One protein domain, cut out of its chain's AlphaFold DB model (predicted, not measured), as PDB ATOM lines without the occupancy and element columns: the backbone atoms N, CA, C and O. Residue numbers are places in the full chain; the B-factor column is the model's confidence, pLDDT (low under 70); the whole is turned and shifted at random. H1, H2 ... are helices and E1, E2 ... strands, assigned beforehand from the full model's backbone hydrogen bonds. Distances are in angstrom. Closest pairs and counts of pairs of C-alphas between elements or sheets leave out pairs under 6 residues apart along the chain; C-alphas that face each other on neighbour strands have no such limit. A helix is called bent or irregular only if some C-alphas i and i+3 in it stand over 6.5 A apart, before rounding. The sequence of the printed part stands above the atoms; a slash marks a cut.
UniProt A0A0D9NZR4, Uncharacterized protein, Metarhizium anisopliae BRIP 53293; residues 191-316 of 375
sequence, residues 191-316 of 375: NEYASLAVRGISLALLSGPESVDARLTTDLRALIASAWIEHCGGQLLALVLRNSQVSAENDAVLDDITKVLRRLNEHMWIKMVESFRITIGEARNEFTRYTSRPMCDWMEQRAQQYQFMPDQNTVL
ATOM      1  N   ASN A 191     -32.387  51.427 -21.449       53.44
ATOM      2  CA  ASN A 191     -33.016  50.110 -21.692       53.44
ATOM      3  C   ASN A 191     -32.055  49.015 -22.219       53.44
ATOM      4  O   ASN A 191     -32.325  47.822 -22.072       53.44
ATOM      5  N   GLU A 192     -30.925  49.383 -22.827       56.44
ATOM      6  CA  GLU A 192     -29.959  48.443 -23.404       56.44
ATOM      7  C   GLU A 192     -29.109  47.690 -22.365       56.44
ATOM      8  O   GLU A 192     -28.748  46.530 -22.607       56.44
ATOM      9  N   TYR A 193     -28.821  48.296 -21.207       60.84
ATOM     10  CA  TYR A 193     -27.946  47.726 -20.167       60.84
ATOM     11  C   TYR A 193     -28.689  47.324 -18.885       60.84
ATOM     12  O   TYR A 193     -28.110  46.645 -18.036       60.84
ATOM     13  N   ALA A 194     -29.981  47.647 -18.768       59.25
ATOM     14  CA  ALA A 194     -30.810  47.302 -17.609       59.25
ATOM     15  C   ALA A 194     -30.805  45.801 -17.274       59.25
ATOM     16  O   ALA A 194     -30.660  45.419 -16.113       59.25
ATOM     17  N   SER A 195     -30.846  44.933 -18.291       58.50
ATOM     18  CA  SER A 195     -30.833  43.480 -18.078       58.50
ATOM     19  C   SER A 195     -29.515  42.933 -17.507       58.50
ATOM     20  O   SER A 195     -29.496  41.818 -16.987       58.50
ATOM     21  N   LEU A 196     -28.415  43.692 -17.585       59.69
ATOM     22  CA  LEU A 196     -27.114  43.307 -17.023       59.69
ATOM     23  C   LEU A 196     -27.026  43.634 -15.534       59.69
ATOM     24  O   LEU A 196     -26.564  42.802 -14.754       59.69
ATOM     25  N   ALA A 197     -27.532  44.801 -15.136       56.25
ATOM     26  CA  ALA A 197     -27.561  45.219 -13.740       56.25
ATOM     27  C   ALA A 197     -28.362  44.269 -12.865       56.25
ATOM     28  O   ALA A 197     -27.917  43.765 -11.837       56.25
ATOM     29  N   VAL A 198     -29.519  43.930 -13.402       57.28
ATOM     30  CA  VAL A 198     -30.476  43.001 -12.848       57.28
ATOM     31  C   VAL A 198     -29.861  41.610 -12.580       57.28
ATOM     32  O   VAL A 198     -30.167  40.996 -11.563       57.28
ATOM     33  N   ARG A 199     -28.922  41.120 -13.404       59.00
ATOM     34  CA  ARG A 199     -28.228  39.836 -13.159       59.00
ATOM     35  C   ARG A 199     -27.169  39.912 -12.056       59.00
ATOM     36  O   ARG A 199     -26.997  38.944 -11.324       59.00
ATOM     37  N   GLY A 200     -26.453  41.029 -11.942       59.41
ATOM     38  CA  GLY A 200     -25.422  41.227 -10.914       59.41
ATOM     39  C   GLY A 200     -25.952  41.233  -9.494       59.41
ATOM     40  O   GLY A 200     -25.381  40.634  -8.587       59.41
ATOM     41  N   ILE A 201     -27.095  41.882  -9.329       64.81
ATOM     42  CA  ILE A 201     -27.724  42.101  -8.030       64.81
ATOM     43  C   ILE A 201     -28.273  40.805  -7.452       64.81
ATOM     44  O   ILE A 201     -28.091  40.544  -6.267       64.81
ATOM     45  N   SER A 202     -28.870  39.945  -8.280       60.38
ATOM     46  CA  SER A 202     -29.306  38.623  -7.825       60.38
ATOM     47  C   SER A 202     -28.194  37.779  -7.225       60.38
ATOM     48  O   SER A 202     -28.402  37.073  -6.238       60.38
ATOM     49  N   LEU A 203     -27.012  37.844  -7.835       56.38
ATOM     50  CA  LEU A 203     -25.861  37.047  -7.431       56.38
ATOM     51  C   LEU A 203     -25.328  37.478  -6.059       56.38
ATOM     52  O   LEU A 203     -24.879  36.633  -5.292       56.38
ATOM     53  N   ALA A 204     -25.400  38.774  -5.744       61.78
ATOM     54  CA  ALA A 204     -24.825  39.341  -4.525       61.78
ATOM     55  C   ALA A 204     -25.827  39.559  -3.381       61.78
ATOM     56  O   ALA A 204     -25.429  39.538  -2.221       61.78
ATOM     57  N   LEU A 205     -27.106  39.795  -3.699       63.38
ATOM     58  CA  LEU A 205     -28.121  40.240  -2.737       63.38
ATOM     59  C   LEU A 205     -29.346  39.318  -2.637       63.38
ATOM     60  O   LEU A 205     -30.086  39.436  -1.670       63.38
ATOM     61  N   LEU A 206     -29.588  38.410  -3.592       61.72
ATOM     62  CA  LEU A 206     -30.728  37.468  -3.534       61.72
ATOM     63  C   LEU A 206     -30.320  36.020  -3.254       61.72
ATOM     64  O   LEU A 206     -31.163  35.202  -2.890       61.72
ATOM     65  N   SER A 207     -29.043  35.695  -3.424       57.53
ATOM     66  CA  SER A 207     -28.509  34.377  -3.100       57.53
ATOM     67  C   SER A 207     -28.031  34.394  -1.646       57.53
ATOM     68  O   SER A 207     -27.113  35.141  -1.321       57.53
ATOM     69  N   GLY A 208     -28.666  33.608  -0.769       48.16
ATOM     70  CA  GLY A 208     -28.284  33.512   0.647       48.16
ATOM     71  C   GLY A 208     -26.844  33.004   0.855       48.16
ATOM     72  O   GLY A 208     -26.193  32.583  -0.105       48.16
ATOM     73  N   PRO A 209     -26.325  32.996   2.097       47.19
ATOM     74  CA  PRO A 209     -24.953  32.564   2.388       47.19
ATOM     75  C   PRO A 209     -24.652  31.127   1.917       47.19
ATOM     76  O   PRO A 209     -23.506  30.822   1.575       47.19
ATOM     77  N   GLU A 210     -25.691  30.297   1.795       44.19
ATOM     78  CA  GLU A 210     -25.671  28.921   1.277       44.19
ATOM     79  C   GLU A 210     -25.537  28.811  -0.260       44.19
ATOM     80  O   GLU A 210     -25.629  27.718  -0.818       44.19
ATOM     81  N   SER A 211     -25.337  29.924  -0.980       46.00
ATOM     82  CA  SER A 211     -25.269  29.917  -2.446       46.00
ATOM     83  C   SER A 211     -24.058  29.173  -3.028       46.00
ATOM     84  O   SER A 211     -23.047  28.950  -2.367       46.00
ATOM     85  N   VAL A 212     -24.193  28.844  -4.319       43.19
ATOM     86  CA  VAL A 212     -23.458  27.898  -5.187       43.19
ATOM     87  C   VAL A 212     -21.914  27.891  -5.103       43.19
ATOM     88  O   VAL A 212     -21.298  26.953  -5.612       43.19
ATOM     89  N   ASP A 213     -21.249  28.862  -4.467       52.91
ATOM     90  CA  ASP A 213     -19.783  28.863  -4.375       52.91
ATOM     91  C   ASP A 213     -19.238  29.291  -3.004       52.91
ATOM     92  O   ASP A 213     -19.188  30.474  -2.664       52.91
ATOM     93  N   ALA A 214     -18.725  28.303  -2.264       50.69
ATOM     94  CA  ALA A 214     -18.043  28.457  -0.978       50.69
ATOM     95  C   ALA A 214     -16.782  29.350  -1.027       50.69
ATOM     96  O   ALA A 214     -16.216  29.668   0.014       50.69
ATOM     97  N   ARG A 215     -16.313  29.749  -2.222       54.62
ATOM     98  CA  ARG A 215     -15.140  30.624  -2.409       54.62
ATOM     99  C   ARG A 215     -15.472  32.117  -2.368       54.62
ATOM    100  O   ARG A 215     -14.554  32.924  -2.227       54.62
ATOM    101  N   LEU A 216     -16.743  32.502  -2.507       65.81
ATOM    102  CA  LEU A 216     -17.181  33.875  -2.246       65.81
ATOM    103  C   LEU A 216     -17.437  34.009  -0.750       65.81
ATOM    104  O   LEU A 216     -18.535  33.727  -0.270       65.81
ATOM    105  N   THR A 217     -16.408  34.422  -0.010       74.50
ATOM    106  CA  THR A 217     -16.567  34.701   1.417       74.50
ATOM    107  C   THR A 217     -17.629  35.775   1.633       74.50
ATOM    108  O   THR A 217     -17.908  36.607   0.761       74.50
ATOM    109  N   THR A 218     -18.202  35.783   2.829       79.19
ATOM    110  CA  THR A 218     -19.181  36.784   3.245       79.19
ATOM    111  C   THR A 218     -18.668  38.215   3.048       79.19
ATOM    112  O   THR A 218     -19.413  39.077   2.587       79.19
ATOM    113  N   ASP A 219     -17.375  38.458   3.286       81.00
ATOM    114  CA  ASP A 219     -16.752  39.765   3.064       81.00
ATOM    115  C   ASP A 219     -16.793  40.213   1.594       81.00
ATOM    116  O   ASP A 219     -17.146  41.354   1.300       81.00
ATOM    117  N   LEU A 220     -16.487  39.317   0.649       80.44
ATOM    118  CA  LEU A 220     -16.559  39.638  -0.780       80.44
ATOM    119  C   LEU A 220     -18.002  39.886  -1.228       80.44
ATOM    120  O   LEU A 220     -18.252  40.819  -1.988       80.44
ATOM    121  N   ARG A 221     -18.959  39.092  -0.733       80.06
ATOM    122  CA  ARG A 221     -20.390  39.294  -1.019       80.06
ATOM    123  C   ARG A 221     -20.864  40.662  -0.530       80.06
ATOM    124  O   ARG A 221     -21.486  41.392  -1.300       80.06
ATOM    125  N   ALA A 222     -20.506  41.038   0.698       85.06
ATOM    126  CA  ALA A 222     -20.842  42.341   1.265       85.06
ATOM    127  C   ALA A 222     -20.245  43.501   0.454       85.06
ATOM    128  O   ALA A 222     -20.959  44.453   0.159       85.06
ATOM    129  N   LEU A 223     -18.981  43.410   0.021       85.38
ATOM    130  CA  LEU A 223     -18.359  44.445  -0.817       85.38
ATOM    131  C   LEU A 223     -19.032  44.592  -2.189       85.38
ATOM    132  O   LEU A 223     -19.185  45.704  -2.693       85.38
ATOM    133  N   ILE A 224     -19.454  43.484  -2.797       84.69
ATOM    134  CA  ILE A 224     -20.153  43.508  -4.086       84.69
ATOM    135  C   ILE A 224     -21.543  44.121  -3.935       84.69
ATOM    136  O   ILE A 224     -21.917  44.996  -4.716       84.69
ATOM    137  N   ALA A 225     -22.292  43.681  -2.922       84.94
ATOM    138  CA  ALA A 225     -23.575  44.265  -2.557       84.94
ATOM    139  C   ALA A 225     -23.437  45.777  -2.325       84.94
ATOM    140  O   ALA A 225     -24.179  46.560  -2.914       84.94
ATOM    141  N   SER A 226     -22.427  46.185  -1.557       87.69
ATOM    142  CA  SER A 226     -22.080  47.586  -1.330       87.69
ATOM    143  C   SER A 226     -21.895  48.368  -2.626       87.69
ATOM    144  O   SER A 226     -22.538  49.398  -2.791       87.69
ATOM    145  N   ALA A 227     -21.097  47.865  -3.570       87.56
ATOM    146  CA  ALA A 227     -20.860  48.556  -4.835       87.56
ATOM    147  C   ALA A 227     -22.142  48.749  -5.665       87.56
ATOM    148  O   ALA A 227     -22.363  49.809  -6.257       87.56
ATOM    149  N   TRP A 228     -23.018  47.739  -5.679       86.12
ATOM    150  CA  TRP A 228     -24.321  47.821  -6.339       86.12
ATOM    151  C   TRP A 228     -25.242  48.854  -5.693       86.12
ATOM    152  O   TRP A 228     -25.895  49.620  -6.403       86.12
ATOM    153  N   ILE A 229     -25.301  48.909  -4.363       87.81
ATOM    154  CA  ILE A 229     -26.149  49.882  -3.668       87.81
ATOM    155  C   ILE A 229     -25.588  51.297  -3.800       87.81
ATOM    156  O   ILE A 229     -26.348  52.214  -4.108       87.81
ATOM    157  N   GLU A 230     -24.275  51.470  -3.650       88.19
ATOM    158  CA  GLU A 230     -23.603  52.766  -3.765       88.19
ATOM    159  C   GLU A 230     -23.818  53.407  -5.140       88.19
ATOM    160  O   GLU A 230     -24.101  54.602  -5.235       88.19
ATOM    161  N   HIS A 231     -23.717  52.626  -6.216       85.81
ATOM    162  CA  HIS A 231     -23.812  53.170  -7.571       85.81
ATOM    163  C   HIS A 231     -25.199  53.083  -8.186       85.81
ATOM    164  O   HIS A 231     -25.533  53.911  -9.028       85.81
ATOM    165  N   CYS A 232     -26.024  52.121  -7.779       80.94
ATOM    166  CA  CYS A 232     -27.267  51.823  -8.483       80.94
ATOM    167  C   CYS A 232     -28.502  51.823  -7.583       80.94
ATOM    168  O   CYS A 232     -29.608  51.724  -8.112       80.94
ATOM    169  N   GLY A 233     -28.370  51.971  -6.260       82.88
ATOM    170  CA  GLY A 233     -29.472  51.786  -5.308       82.88
ATOM    171  C   GLY A 233     -30.753  52.544  -5.675       82.88
ATOM    172  O   GLY A 233     -31.841  51.973  -5.650       82.88
ATOM    173  N   GLY A 234     -30.637  53.810  -6.092       82.56
ATOM    174  CA  GLY A 234     -31.786  54.620  -6.516       82.56
ATOM    175  C   GLY A 234     -32.473  54.118  -7.793       82.56
ATOM    176  O   GLY A 234     -33.701  54.090  -7.855       82.56
ATOM    177  N   GLN A 235     -31.702  53.678  -8.793       79.44
ATOM    178  CA  GLN A 235     -32.245  53.108 -10.036       79.44
ATOM    179  C   GLN A 235     -32.934  51.764  -9.772       79.44
ATOM    180  O   GLN A 235     -33.999  51.501 -10.324       79.44
ATOM    181  N   LEU A 236     -32.374  50.948  -8.876       79.31
ATOM    182  CA  LEU A 236     -32.973  49.680  -8.457       79.31
ATOM    183  C   LEU A 236     -34.285  49.879  -7.718       79.31
ATOM    184  O   LEU A 236     -35.261  49.197  -8.010       79.31
ATOM    185  N   LEU A 237     -34.335  50.854  -6.817       80.94
ATOM    186  CA  LEU A 237     -35.566  51.218  -6.132       80.94
ATOM    187  C   LEU A 237     -36.626  51.739  -7.114       80.94
ATOM    188  O   LEU A 237     -37.789  51.358  -7.029       80.94
ATOM    189  N   ALA A 238     -36.232  52.563  -8.089       79.50
ATOM    190  CA  ALA A 238     -37.139  53.016  -9.141       79.50
ATOM    191  C   ALA A 238     -37.661  51.854 -10.005       79.50
ATOM    192  O   ALA A 238     -38.812  51.885 -10.443       79.50
ATOM    193  N   LEU A 239     -36.837  50.829 -10.244       76.50
ATOM    194  CA  LEU A 239     -37.237  49.610 -10.947       76.50
ATOM    195  C   LEU A 239     -38.244  48.791 -10.125       76.50
ATOM    196  O   LEU A 239     -39.277  48.403 -10.663       76.50
ATOM    197  N   VAL A 240     -37.986  48.596  -8.824       78.62
ATOM    198  CA  VAL A 240     -38.921  47.951  -7.880       78.62
ATOM    199  C   VAL A 240     -40.285  48.631  -7.931       78.62
ATOM    200  O   VAL A 240     -41.284  47.981  -8.220       78.62
ATOM    201  N   LEU A 241     -40.319  49.947  -7.702       77.38
ATOM    202  CA  LEU A 241     -41.558  50.725  -7.633       77.38
ATOM    203  C   LEU A 241     -42.340  50.686  -8.951       77.38
ATOM    204  O   LEU A 241     -43.566  50.596  -8.945       77.38
ATOM    205  N   ARG A 242     -41.641  50.721 -10.092       75.19
ATOM    206  CA  ARG A 242     -42.263  50.610 -11.418       75.19
ATOM    207  C   ARG A 242     -42.911  49.243 -11.624       75.19
ATOM    208  O   ARG A 242     -44.039  49.173 -12.105       75.19
ATOM    209  N   ASN A 243     -42.216  48.178 -11.236       69.56
ATOM    210  CA  ASN A 243     -42.708  46.808 -11.354       69.56
ATOM    211  C   ASN A 243     -43.866  46.498 -10.401       69.56
ATOM    212  O   ASN A 243     -44.693  45.650 -10.731       69.56
ATOM    213  N   SER A 244     -43.961  47.179  -9.255       68.94
ATOM    214  CA  SER A 244     -45.147  47.107  -8.389       68.94
ATOM    215  C   SER A 244     -46.387  47.723  -9.040       68.94
ATOM    216  O   SER A 244     -47.507  47.309  -8.756       68.94
ATOM    217  N   GLN A 245     -46.198  48.734  -9.892       62.47
ATOM    218  CA  GLN A 245     -47.281  49.564 -10.427       62.47
ATOM    219  C   GLN A 245     -47.771  49.130 -11.811       62.47
ATOM    220  O   GLN A 245     -48.930  49.366 -12.152       62.47
ATOM    221  N   VAL A 246     -46.911  48.520 -12.630       55.88
ATOM    222  CA  VAL A 246     -47.224  48.171 -14.020       55.88
ATOM    223  C   VAL A 246     -47.031  46.673 -14.231       55.88
ATOM    224  O   VAL A 246     -45.970  46.126 -13.946       55.88
ATOM    225  N   SER A 247     -48.030  46.006 -14.818       47.94
ATOM    226  CA  SER A 247     -47.925  44.618 -15.300       47.94
ATOM    227  C   SER A 247     -47.040  44.513 -16.558       47.94
ATOM    228  O   SER A 247     -47.443  43.945 -17.571       47.94
ATOM    229  N   ALA A 248     -45.839  45.089 -16.531       47.75
ATOM    230  CA  ALA A 248     -44.886  45.017 -17.629       47.75
ATOM    231  C   ALA A 248     -44.031  43.745 -17.503       47.75
ATOM    232  O   ALA A 248     -43.468  43.445 -16.452       47.75
ATOM    233  N   GLU A 249     -43.937  42.980 -18.588       49.44
ATOM    234  CA  GLU A 249     -43.216  41.700 -18.658       49.44
ATOM    235  C   GLU A 249     -41.688  41.830 -18.768       49.44
ATOM    236  O   GLU A 249     -40.989  40.822 -18.696       49.44
ATOM    237  N   ASN A 250     -41.150  43.047 -18.890       46.59
ATOM    238  CA  ASN A 250     -39.796  43.248 -19.414       46.59
ATOM    239  C   ASN A 250     -38.666  43.357 -18.371       46.59
ATOM    240  O   ASN A 250     -37.500  43.305 -18.758       46.59
ATOM    241  N   ASP A 251     -38.969  43.419 -17.072       53.50
ATOM    242  CA  ASP A 251     -37.971  43.730 -16.033       53.50
ATOM    243  C   ASP A 251     -37.726  42.547 -15.078       53.50
ATOM    244  O   ASP A 251     -37.975  42.604 -13.870       53.50
ATOM    245  N   ALA A 252     -37.264  41.427 -15.641       55.12
ATOM    246  CA  ALA A 252     -37.057  40.173 -14.921       55.12
ATOM    247  C   ALA A 252     -35.578  39.920 -14.540       55.12
ATOM    248  O   ALA A 252     -34.657  40.128 -15.326       55.12
ATOM    249  N   VAL A 253     -35.371  39.442 -13.313       54.00
ATOM    250  CA  VAL A 253     -34.122  39.277 -12.554       54.00
ATOM    251  C   VAL A 253     -33.725  37.818 -12.441       54.00
ATOM    252  O   VAL A 253     -34.483  37.003 -11.943       54.00
ATOM    253  N   LEU A 254     -32.529  37.458 -12.893       49.03
ATOM    254  CA  LEU A 254     -32.108  36.058 -12.913       49.03
ATOM    255  C   LEU A 254     -31.827  35.552 -11.495       49.03
ATOM    256  O   LEU A 254     -30.850  35.962 -10.891       49.03
ATOM    257  N   ASP A 255     -32.656  34.662 -10.970       52.31
ATOM    258  CA  ASP A 255     -32.368  33.862  -9.782       52.31
ATOM    259  C   ASP A 255     -31.266  32.862 -10.139       52.31
ATOM    260  O   ASP A 255     -31.424  32.051 -11.050       52.31
ATOM    261  N   ASP A 256     -30.119  32.949  -9.473       47.50
ATOM    262  CA  ASP A 256     -28.951  32.171  -9.873       47.50
ATOM    263  C   ASP A 256     -29.029  30.694  -9.462       47.50
ATOM    264  O   ASP A 256     -28.400  29.843 -10.099       47.50
ATOM    265  N   ILE A 257     -29.836  30.385  -8.443       46.53
ATOM    266  CA  ILE A 257     -30.063  29.023  -7.957       46.53
ATOM    267  C   ILE A 257     -31.014  28.307  -8.914       46.53
ATOM    268  O   ILE A 257     -30.742  27.191  -9.349       46.53
ATOM    269  N   THR A 258     -32.114  28.964  -9.284       52.00
ATOM    270  CA  THR A 258     -33.149  28.353 -10.135       52.00
ATOM    271  C   THR A 258     -32.952  28.625 -11.628       52.00
ATOM    272  O   THR A 258     -33.609  27.998 -12.455       52.00
ATOM    273  N   LYS A 259     -32.048  29.545 -11.990       53.38
ATOM    274  CA  LYS A 259     -31.849  30.089 -13.349       53.38
ATOM    275  C   LYS A 259     -33.116  30.714 -13.954       53.38
ATOM    276  O   LYS A 259     -33.199  30.885 -15.170       53.38
ATOM    277  N   VAL A 260     -34.086  31.094 -13.117       54.97
ATOM    278  CA  VAL A 260     -35.364  31.696 -13.529       54.97
ATOM    279  C   VAL A 260     -35.288  33.218 -13.461       54.97
ATOM    280  O   VAL A 260     -34.814  33.780 -12.481       54.97
ATOM    281  N   LEU A 261     -35.805  33.908 -14.477       56.06
ATOM    282  CA  LEU A 261     -35.979  35.360 -14.442       56.06
ATOM    283  C   LEU A 261     -37.227  35.730 -13.602       56.06
ATOM    284  O   LEU A 261     -38.346  35.386 -13.968       56.06
ATOM    285  N   ARG A 262     -37.049  36.436 -12.485       60.47
ATOM    286  CA  ARG A 262     -38.069  36.896 -11.526       60.47
ATOM    287  C   ARG A 262     -38.151  38.417 -11.496       60.47
ATOM    288  O   ARG A 262     -37.128  39.058 -11.373       60.47
ATOM    289  N   ARG A 263     -39.323  39.039 -11.549       68.44
ATOM    290  CA  ARG A 263     -39.414  40.516 -11.547       68.44
ATOM    291  C   ARG A 263     -38.936  41.136 -10.235       68.44
ATOM    292  O   ARG A 263     -39.417  40.721  -9.188       68.44
ATOM    293  N   LEU A 264     -38.080  42.162 -10.293       73.06
ATOM    294  CA  LEU A 264     -37.679  42.908  -9.095       73.06
ATOM    295  C   LEU A 264     -38.908  43.637  -8.546       73.06
ATOM    296  O   LEU A 264     -39.406  44.547  -9.200       73.06
ATOM    297  N   ASN A 265     -39.412  43.223  -7.389       76.25
ATOM    298  CA  ASN A 265     -40.604  43.776  -6.749       76.25
ATOM    299  C   ASN A 265     -40.345  44.037  -5.258       76.25
ATOM    300  O   ASN A 265     -39.239  43.811  -4.763       76.25
ATOM    301  N   GLU A 266     -41.362  44.514  -4.545       82.44
ATOM    302  CA  GLU A 266     -41.275  44.881  -3.120       82.44
ATOM    303  C   GLU A 266     -40.810  43.703  -2.260       82.44
ATOM    304  O   GLU A 266     -39.912  43.849  -1.434       82.44
ATOM    305  N   HIS A 267     -41.331  42.501  -2.527       80.69
ATOM    306  CA  HIS A 267     -40.917  41.279  -1.830       80.69
ATOM    307  C   HIS A 267     -39.434  40.963  -2.040       80.69
ATOM    308  O   HIS A 267     -38.710  40.631  -1.102       80.69
ATOM    309  N   MET A 268     -38.954  41.077  -3.280       79.44
ATOM    310  CA  MET A 268     -37.541  40.855  -3.588       79.44
ATOM    311  C   MET A 268     -36.650  41.929  -2.973       79.44
ATOM    312  O   MET A 268     -35.567  41.595  -2.505       79.44
ATOM    313  N   TRP A 269     -37.108  43.179  -2.898       84.25
ATOM    314  CA  TRP A 269     -36.388  44.229  -2.182       84.25
ATOM    315  C   TRP A 269     -36.214  43.885  -0.701       84.25
ATOM    316  O   TRP A 269     -35.094  43.931  -0.199       84.25
ATOM    317  N   ILE A 270     -37.282  43.469  -0.014       85.19
ATOM    318  CA  ILE A 270     -37.224  43.062   1.401       85.19
ATOM    319  C   ILE A 270     -36.221  41.918   1.593       85.19
ATOM    320  O   ILE A 270     -35.359  41.994   2.467       85.19
ATOM    321  N   LYS A 271     -36.264  40.899   0.725       82.19
ATOM    322  CA  LYS A 271     -35.295  39.793   0.753       82.19
ATOM    323  C   LYS A 271     -33.857  40.250   0.546       82.19
ATOM    324  O   LYS A 271     -32.959  39.721   1.198       82.19
ATOM    325  N   MET A 272     -33.625  41.210  -0.351       83.81
ATOM    326  CA  MET A 272     -32.293  41.775  -0.570       83.81
ATOM    327  C   MET A 272     -31.782  42.501   0.669       83.81
ATOM    328  O   MET A 272     -30.630  42.312   1.050       83.81
ATOM    329  N   VAL A 273     -32.639  43.296   1.315       87.75
ATOM    330  CA  VAL A 273     -32.310  43.990   2.566       87.75
ATOM    331  C   VAL A 273     -31.950  42.987   3.658       87.75
ATOM    332  O   VAL A 273     -30.897  43.102   4.282       87.75
ATOM    333  N   GLU A 274     -32.785  41.968   3.859       86.31
ATOM    334  CA  GLU A 274     -32.548  40.939   4.871       86.31
ATOM    335  C   GLU A 274     -31.255  40.158   4.605       86.31
ATOM    336  O   GLU A 274     -30.431  40.004   5.511       86.31
ATOM    337  N   SER A 275     -31.040  39.731   3.360       83.44
ATOM    338  CA  SER A 275     -29.836  39.001   2.952       83.44
ATOM    339  C   SER A 275     -28.581  39.849   3.138       83.44
ATOM    340  O   SER A 275     -27.564  39.350   3.625       83.44
ATOM    341  N   PHE A 276     -28.643  41.143   2.810       87.81
ATOM    342  CA  PHE A 276     -27.511  42.041   3.004       87.81
ATOM    343  C   PHE A 276     -27.201  42.237   4.486       87.81
ATOM    344  O   PHE A 276     -26.044  42.149   4.891       87.81
ATOM    345  N   ARG A 277     -28.233  42.418   5.316       88.62
ATOM    346  CA  ARG A 277     -28.096  42.548   6.769       88.62
ATOM    347  C   ARG A 277     -27.432  41.319   7.393       88.62
ATOM    348  O   ARG A 277     -26.520  41.479   8.202       88.62
ATOM    349  N   ILE A 278     -27.855  40.112   7.004       86.56
ATOM    350  CA  ILE A 278     -27.238  38.849   7.450       86.56
ATOM    351  C   ILE A 278     -25.779  38.785   6.990       86.56
ATOM    352  O   ILE A 278     -24.889  38.571   7.808       86.56
ATOM    353  N   THR A 279     -25.522  39.073   5.711       85.06
ATOM    354  CA  THR A 279     -24.168  39.069   5.134       85.06
ATOM    355  C   THR A 279     -23.240  40.030   5.886       85.06
ATOM    356  O   THR A 279     -22.133  39.661   6.258       85.06
ATOM    357  N   ILE A 280     -23.679  41.251   6.192       87.88
ATOM    358  CA  ILE A 280     -22.880  42.198   6.986       87.88
ATOM    359  C   ILE A 280     -22.668  41.679   8.417       87.88
ATOM    360  O   ILE A 280     -21.579  41.836   8.964       87.88
ATOM    361  N   GLY A 281     -23.684  41.063   9.030       86.19
ATOM    362  CA  GLY A 281     -23.584  40.483  10.373       86.19
ATOM    363  C   GLY A 281     -22.561  39.346  10.474       86.19
ATOM    364  O   GLY A 281     -21.886  39.220  11.493       86.19
ATOM    365  N   GLU A 282     -22.412  38.564   9.406       85.88
ATOM    366  CA  GLU A 282     -21.479  37.436   9.303       85.88
ATOM    367  C   GLU A 282     -20.097  37.825   8.739       85.88
ATOM    368  O   GLU A 282     -19.162  37.021   8.785       85.88
ATOM    369  N   ALA A 283     -19.944  39.037   8.194       84.50
ATOM    370  CA  ALA A 283     -18.682  39.512   7.634       84.50
ATOM    371  C   ALA A 283     -17.610  39.627   8.729       84.50
ATOM    372  O   ALA A 283     -17.823  40.231   9.787       84.50
ATOM    373  N   ARG A 284     -16.429  39.054   8.476       84.00
ATOM    374  CA  ARG A 284     -15.367  38.969   9.487       84.00
ATOM    375  C   ARG A 284     -14.519  40.230   9.517       84.00
ATOM    376  O   ARG A 284     -14.024  40.611  10.580       84.00
ATOM    377  N   ASN A 285     -14.359  40.902   8.380       87.50
ATOM    378  CA  ASN A 285     -13.538  42.096   8.299       87.50
ATOM    379  C   ASN A 285     -14.297  43.338   8.804       87.50
ATOM    380  O   ASN A 285     -15.438  43.613   8.431       87.50
ATOM    381  N   GLU A 286     -13.649  44.111   9.674       88.25
ATOM    382  CA  GLU A 286     -14.215  45.339  10.237       88.25
ATOM    383  C   GLU A 286     -14.434  46.426   9.180       88.25
ATOM    384  O   GLU A 286     -15.480  47.070   9.189       88.25
ATOM    385  N   PHE A 287     -13.504  46.589   8.232       88.44
ATOM    386  CA  PHE A 287     -13.656  47.552   7.143       88.44
ATOM    387  C   PHE A 287     -14.892  47.231   6.304       88.44
ATOM    388  O   PHE A 287     -15.676  48.135   6.029       88.44
ATOM    389  N   THR A 288     -15.099  45.955   5.949       87.38
ATOM    390  CA  THR A 288     -16.292  45.520   5.210       87.38
ATOM    391  C   THR A 288     -17.560  45.905   5.961       87.38
ATOM    392  O   THR A 288     -18.423  46.582   5.413       87.38
ATOM    393  N   ARG A 289     -17.656  45.547   7.249       89.94
ATOM    394  CA  ARG A 289     -18.825  45.885   8.073       89.94
ATOM    395  C   ARG A 289     -19.067  47.390   8.132       89.94
ATOM    396  O   ARG A 289     -20.193  47.832   7.921       89.94
ATOM    397  N   TYR A 290     -18.013  48.163   8.376       90.31
ATOM    398  CA  TYR A 290     -18.086  49.617   8.473       90.31
ATOM    399  C   TYR A 290     -18.532  50.264   7.156       90.31
ATOM    400  O   TYR A 290     -19.412  51.121   7.169       90.31
ATOM    401  N   THR A 291     -17.978  49.840   6.015       87.81
ATOM    402  CA  THR A 291     -18.326  50.432   4.715       87.81
ATOM    403  C   THR A 291     -19.693  49.983   4.201       87.81
ATOM    404  O   THR A 291     -20.351  50.743   3.497       87.81
ATOM    405  N   SER A 292     -20.142  48.772   4.544       90.62
ATOM    406  CA  SER A 292     -21.418  48.225   4.070       90.62
ATOM    407  C   SER A 292     -22.616  48.667   4.908       90.62
ATOM    408  O   SER A 292     -23.727  48.766   4.382       90.62
ATOM    409  N   ARG A 293     -22.419  48.967   6.199       92.19
ATOM    410  CA  ARG A 293     -23.511  49.308   7.121       92.19
ATOM    411  C   ARG A 293     -24.367  50.501   6.657       92.19
ATOM    412  O   ARG A 293     -25.582  50.316   6.586       92.19
ATOM    413  N   PRO A 294     -23.803  51.658   6.257       93.44
ATOM    414  CA  PRO A 294     -24.610  52.800   5.816       93.44
ATOM    415  C   PRO A 294     -25.484  52.494   4.592       93.44
ATOM    416  O   PRO A 294     -26.574  53.043   4.451       93.44
ATOM    417  N   MET A 295     -25.024  51.606   3.707       92.38
ATOM    418  CA  MET A 295     -25.759  51.203   2.503       92.38
ATOM    419  C   MET A 295     -26.947  50.305   2.858       92.38
ATOM    420  O   MET A 295     -28.029  50.473   2.301       92.38
ATOM    421  N   CYS A 296     -26.767  49.391   3.815       90.69
ATOM    422  CA  CYS A 296     -27.855  48.573   4.347       90.69
ATOM    423  C   CYS A 296     -28.900  49.437   5.062       90.69
ATOM    424  O   CYS A 296     -30.086  49.335   4.752       90.69
ATOM    425  N   ASP A 297     -28.460  50.346   5.940       92.75
ATOM    426  CA  ASP A 297     -29.355  51.268   6.647       92.75
ATOM    427  C   ASP A 297     -30.143  52.144   5.646       92.75
ATOM    428  O   ASP A 297     -31.341  52.375   5.814       92.75
ATOM    429  N   TRP A 298     -29.506  52.585   4.551       93.62
ATOM    430  CA  TRP A 298     -30.183  53.306   3.467       93.62
ATOM    431  C   TRP A 298     -31.286  52.464   2.810       93.62
ATOM    432  O   TRP A 298     -32.390  52.970   2.597       93.62
ATOM    433  N   MET A 299     -31.035  51.185   2.509       91.06
ATOM    434  CA  MET A 299     -32.066  50.324   1.916       91.06
ATOM    435  C   MET A 299     -33.230  50.058   2.882       91.06
ATOM    436  O   MET A 299     -34.386  50.064   2.449       91.06
ATOM    437  N   GLU A 300     -32.943  49.857   4.173       90.75
ATOM    438  CA  GLU A 300     -33.947  49.670   5.230       90.75
ATOM    439  C   GLU A 300     -34.854  50.899   5.362       90.75
ATOM    440  O   GLU A 300     -36.081  50.775   5.364       90.75
ATOM    441  N   GLN A 301     -34.271  52.101   5.390       91.25
ATOM    442  CA  GLN A 301     -35.029  53.355   5.433       91.25
ATOM    443  C   GLN A 301     -35.964  53.497   4.228       91.25
ATOM    444  O   GLN A 301     -37.107  53.930   4.376       91.25
ATOM    445  N   ARG A 302     -35.511  53.111   3.028       89.25
ATOM    446  CA  ARG A 302     -36.359  53.138   1.827       89.25
ATOM    447  C   ARG A 302     -37.466  52.093   1.890       89.25
ATOM    448  O   ARG A 302     -38.593  52.422   1.537       89.25
ATOM    449  N   ALA A 303     -37.194  50.896   2.404       86.31
ATOM    450  CA  ALA A 303     -38.239  49.898   2.617       86.31
ATOM    451  C   ALA A 303     -39.353  50.425   3.538       86.31
ATOM    452  O   ALA A 303     -40.532  50.302   3.215       86.31
ATOM    453  N   GLN A 304     -38.988  51.109   4.625       85.44
ATOM    454  CA  GLN A 304     -39.949  51.736   5.536       85.44
ATOM    455  C   GLN A 304     -40.712  52.895   4.881       85.44
ATOM    456  O   GLN A 304     -41.933  52.980   5.006       85.44
ATOM    457  N   GLN A 305     -40.010  53.776   4.159       85.50
ATOM    458  CA  GLN A 305     -40.607  54.948   3.510       85.50
ATOM    459  C   GLN A 305     -41.687  54.565   2.490       85.50
ATOM    460  O   GLN A 305     -42.718  55.231   2.414       85.50
ATOM    461  N   TYR A 306     -41.449  53.509   1.711       80.19
ATOM    462  CA  TYR A 306     -42.390  53.022   0.701       80.19
ATOM    463  C   TYR A 306     -43.353  51.956   1.240       80.19
ATOM    464  O   TYR A 306     -44.078  51.352   0.459       80.19
ATOM    465  N   GLN A 307     -43.393  51.758   2.567       78.81
ATOM    466  CA  GLN A 307     -44.252  50.782   3.246       78.81
ATOM    467  C   GLN A 307     -44.119  49.361   2.684       78.81
ATOM    468  O   GLN A 307     -45.089  48.604   2.673       78.81
ATOM    469  N   PHE A 308     -42.913  48.975   2.261       75.38
ATOM    470  CA  PHE A 308     -42.597  47.587   1.948       75.38
ATOM    471  C   PHE A 308     -42.623  46.805   3.268       75.38
ATOM    472  O   PHE A 308     -41.620  46.692   3.971       75.38
ATOM    473  N   MET A 309     -43.809  46.357   3.670       54.09
ATOM    474  CA  MET A 309     -44.010  45.615   4.906       54.09
ATOM    475  C   MET A 309     -43.511  44.185   4.688       54.09
ATOM    476  O   MET A 309     -43.995  43.519   3.772       54.09
ATOM    477  N   PRO A 310     -42.561  43.683   5.498       51.59
ATOM    478  CA  PRO A 310     -42.319  42.253   5.541       51.59
ATOM    479  C   PRO A 310     -43.607  41.611   6.045       51.59
ATOM    480  O   PRO A 310     -44.021  41.857   7.180       51.59
ATOM    481  N   ASP A 311     -44.265  40.826   5.195       44.75
ATOM    482  CA  ASP A 311     -45.373  39.988   5.629       44.75
ATOM    483  C   ASP A 311     -44.883  39.166   6.826       44.75
ATOM    484  O   ASP A 311     -44.016  38.300   6.690       44.75
ATOM    485  N   GLN A 312     -45.455  39.401   8.012       43.25
ATOM    486  CA  GLN A 312     -45.132  38.642   9.229       43.25
ATOM    487  C   GLN A 312     -45.515  37.149   9.128       43.25
ATOM    488  O   GLN A 312     -45.369  36.411  10.096       43.25
ATOM    489  N   ASN A 313     -45.968  36.691   7.956       36.56
ATOM    490  CA  ASN A 313     -46.389  35.325   7.675       36.56
ATOM    491  C   ASN A 313     -45.652  34.641   6.514       36.56
ATOM    492  O   ASN A 313     -46.021  33.519   6.167       36.56
ATOM    493  N   THR A 314     -44.602  35.217   5.919       37.66
ATOM    494  CA  THR A 314     -43.835  34.471   4.906       37.66
ATOM    495  C   THR A 314     -42.744  33.611   5.544       37.66
ATOM    496  O   THR A 314     -41.552  33.811   5.331       37.66
ATOM    497  N   VAL A 315     -43.159  32.571   6.271       29.17
ATOM    498  CA  VAL A 315     -42.386  31.326   6.246       29.17
ATOM    499  C   VAL A 315     -42.410  30.879   4.787       29.17
ATOM    500  O   VAL A 315     -43.454  30.480   4.273       29.17
ATOM    501  N   LEU A 316     -41.284  31.002   4.082       33.75
ATOM    502  CA  LEU A 316     -41.094  30.295   2.821       33.75
ATOM    503  C   LEU A 316     -41.070  28.805   3.152       33.75
ATOM    504  O   LEU A 316     -40.017  28.216   3.379       33.75
TER     505      LEU A 316
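What this domain is: This is residues 191 to 316 of the 375 residues of an uncharacterized protein of Metarhizium anisopliae BRIP 53293 (UniProt A0A0D9NZR4). H3 runs through the core, with H4 folded back along it as a helical hairpin and arm H2a crossing both at steep angles. H1 packs on H2a and on H3, the other arm of the bent helix, H2b, meets the first residues of H3, and a small hairpin, E1 and E2, packs on H1. The 126 printed residues hold four named helices and two named strands, in the order H1 H2 E1 E2 H3 H4, mostly helix, the two strands antiparallel. The whole is compact, radius of gyration of the C-alphas 14.0 A, spanning 42 by 31 by 30 A.

Where its parts are: Find C-alpha 194 at (-30.810, 47.302, -17.609); H1 runs from there to 206, 17.2 A. H2, residues 218 to 245, was assigned as one helix by its hydrogen bonds, but is bent: C-alphas 231 and 234 are 8.2 A apart. Its arms are H2a, 218 to 231, 20.2 A, and H2b, 234 to 245, 16.8 A. Next come E1, 252 to 254, and E2, 261 to 263, then H3, 266 to 282, 24.5 A. H4, 286 to 305, spans 28.9 A to C-alpha 305 at (-40.607, 54.948, 3.510); it is only just irregular, with C-alphas 291 and 294 6.8 A apart.

How they stand to each other: Start at H3, which touches H4 at a shallow tilt of 24 degrees, opposite ways, closest at C-alphas 280 and 289, 5.6 A. H2a touches H3 at 46 degrees, a steep tilt, closest at C-alphas 218 and 279, 5.8 A. With residues 205 to 206 alone, H1 touches H3, closest at C-alphas 205 and 272, 4.9 A. Between E1 and E2, N 253 and O 262 are within hydrogen-bond range at 2.6 A. Every O i to N i+4 pair is within range in H2a, H2b and H3, against 6 of 9 in H1 and 14 of 16 in H4.

The domain as a whole: The C-alphas of Ser 247 and Glu 286 are the farthest apart, 42.3 A. The printed part has no cut, and its one long link joins H1 to H2. Look for pLDDT under 70 at residues 191 to 216, 243 to 263 and 309 to 316.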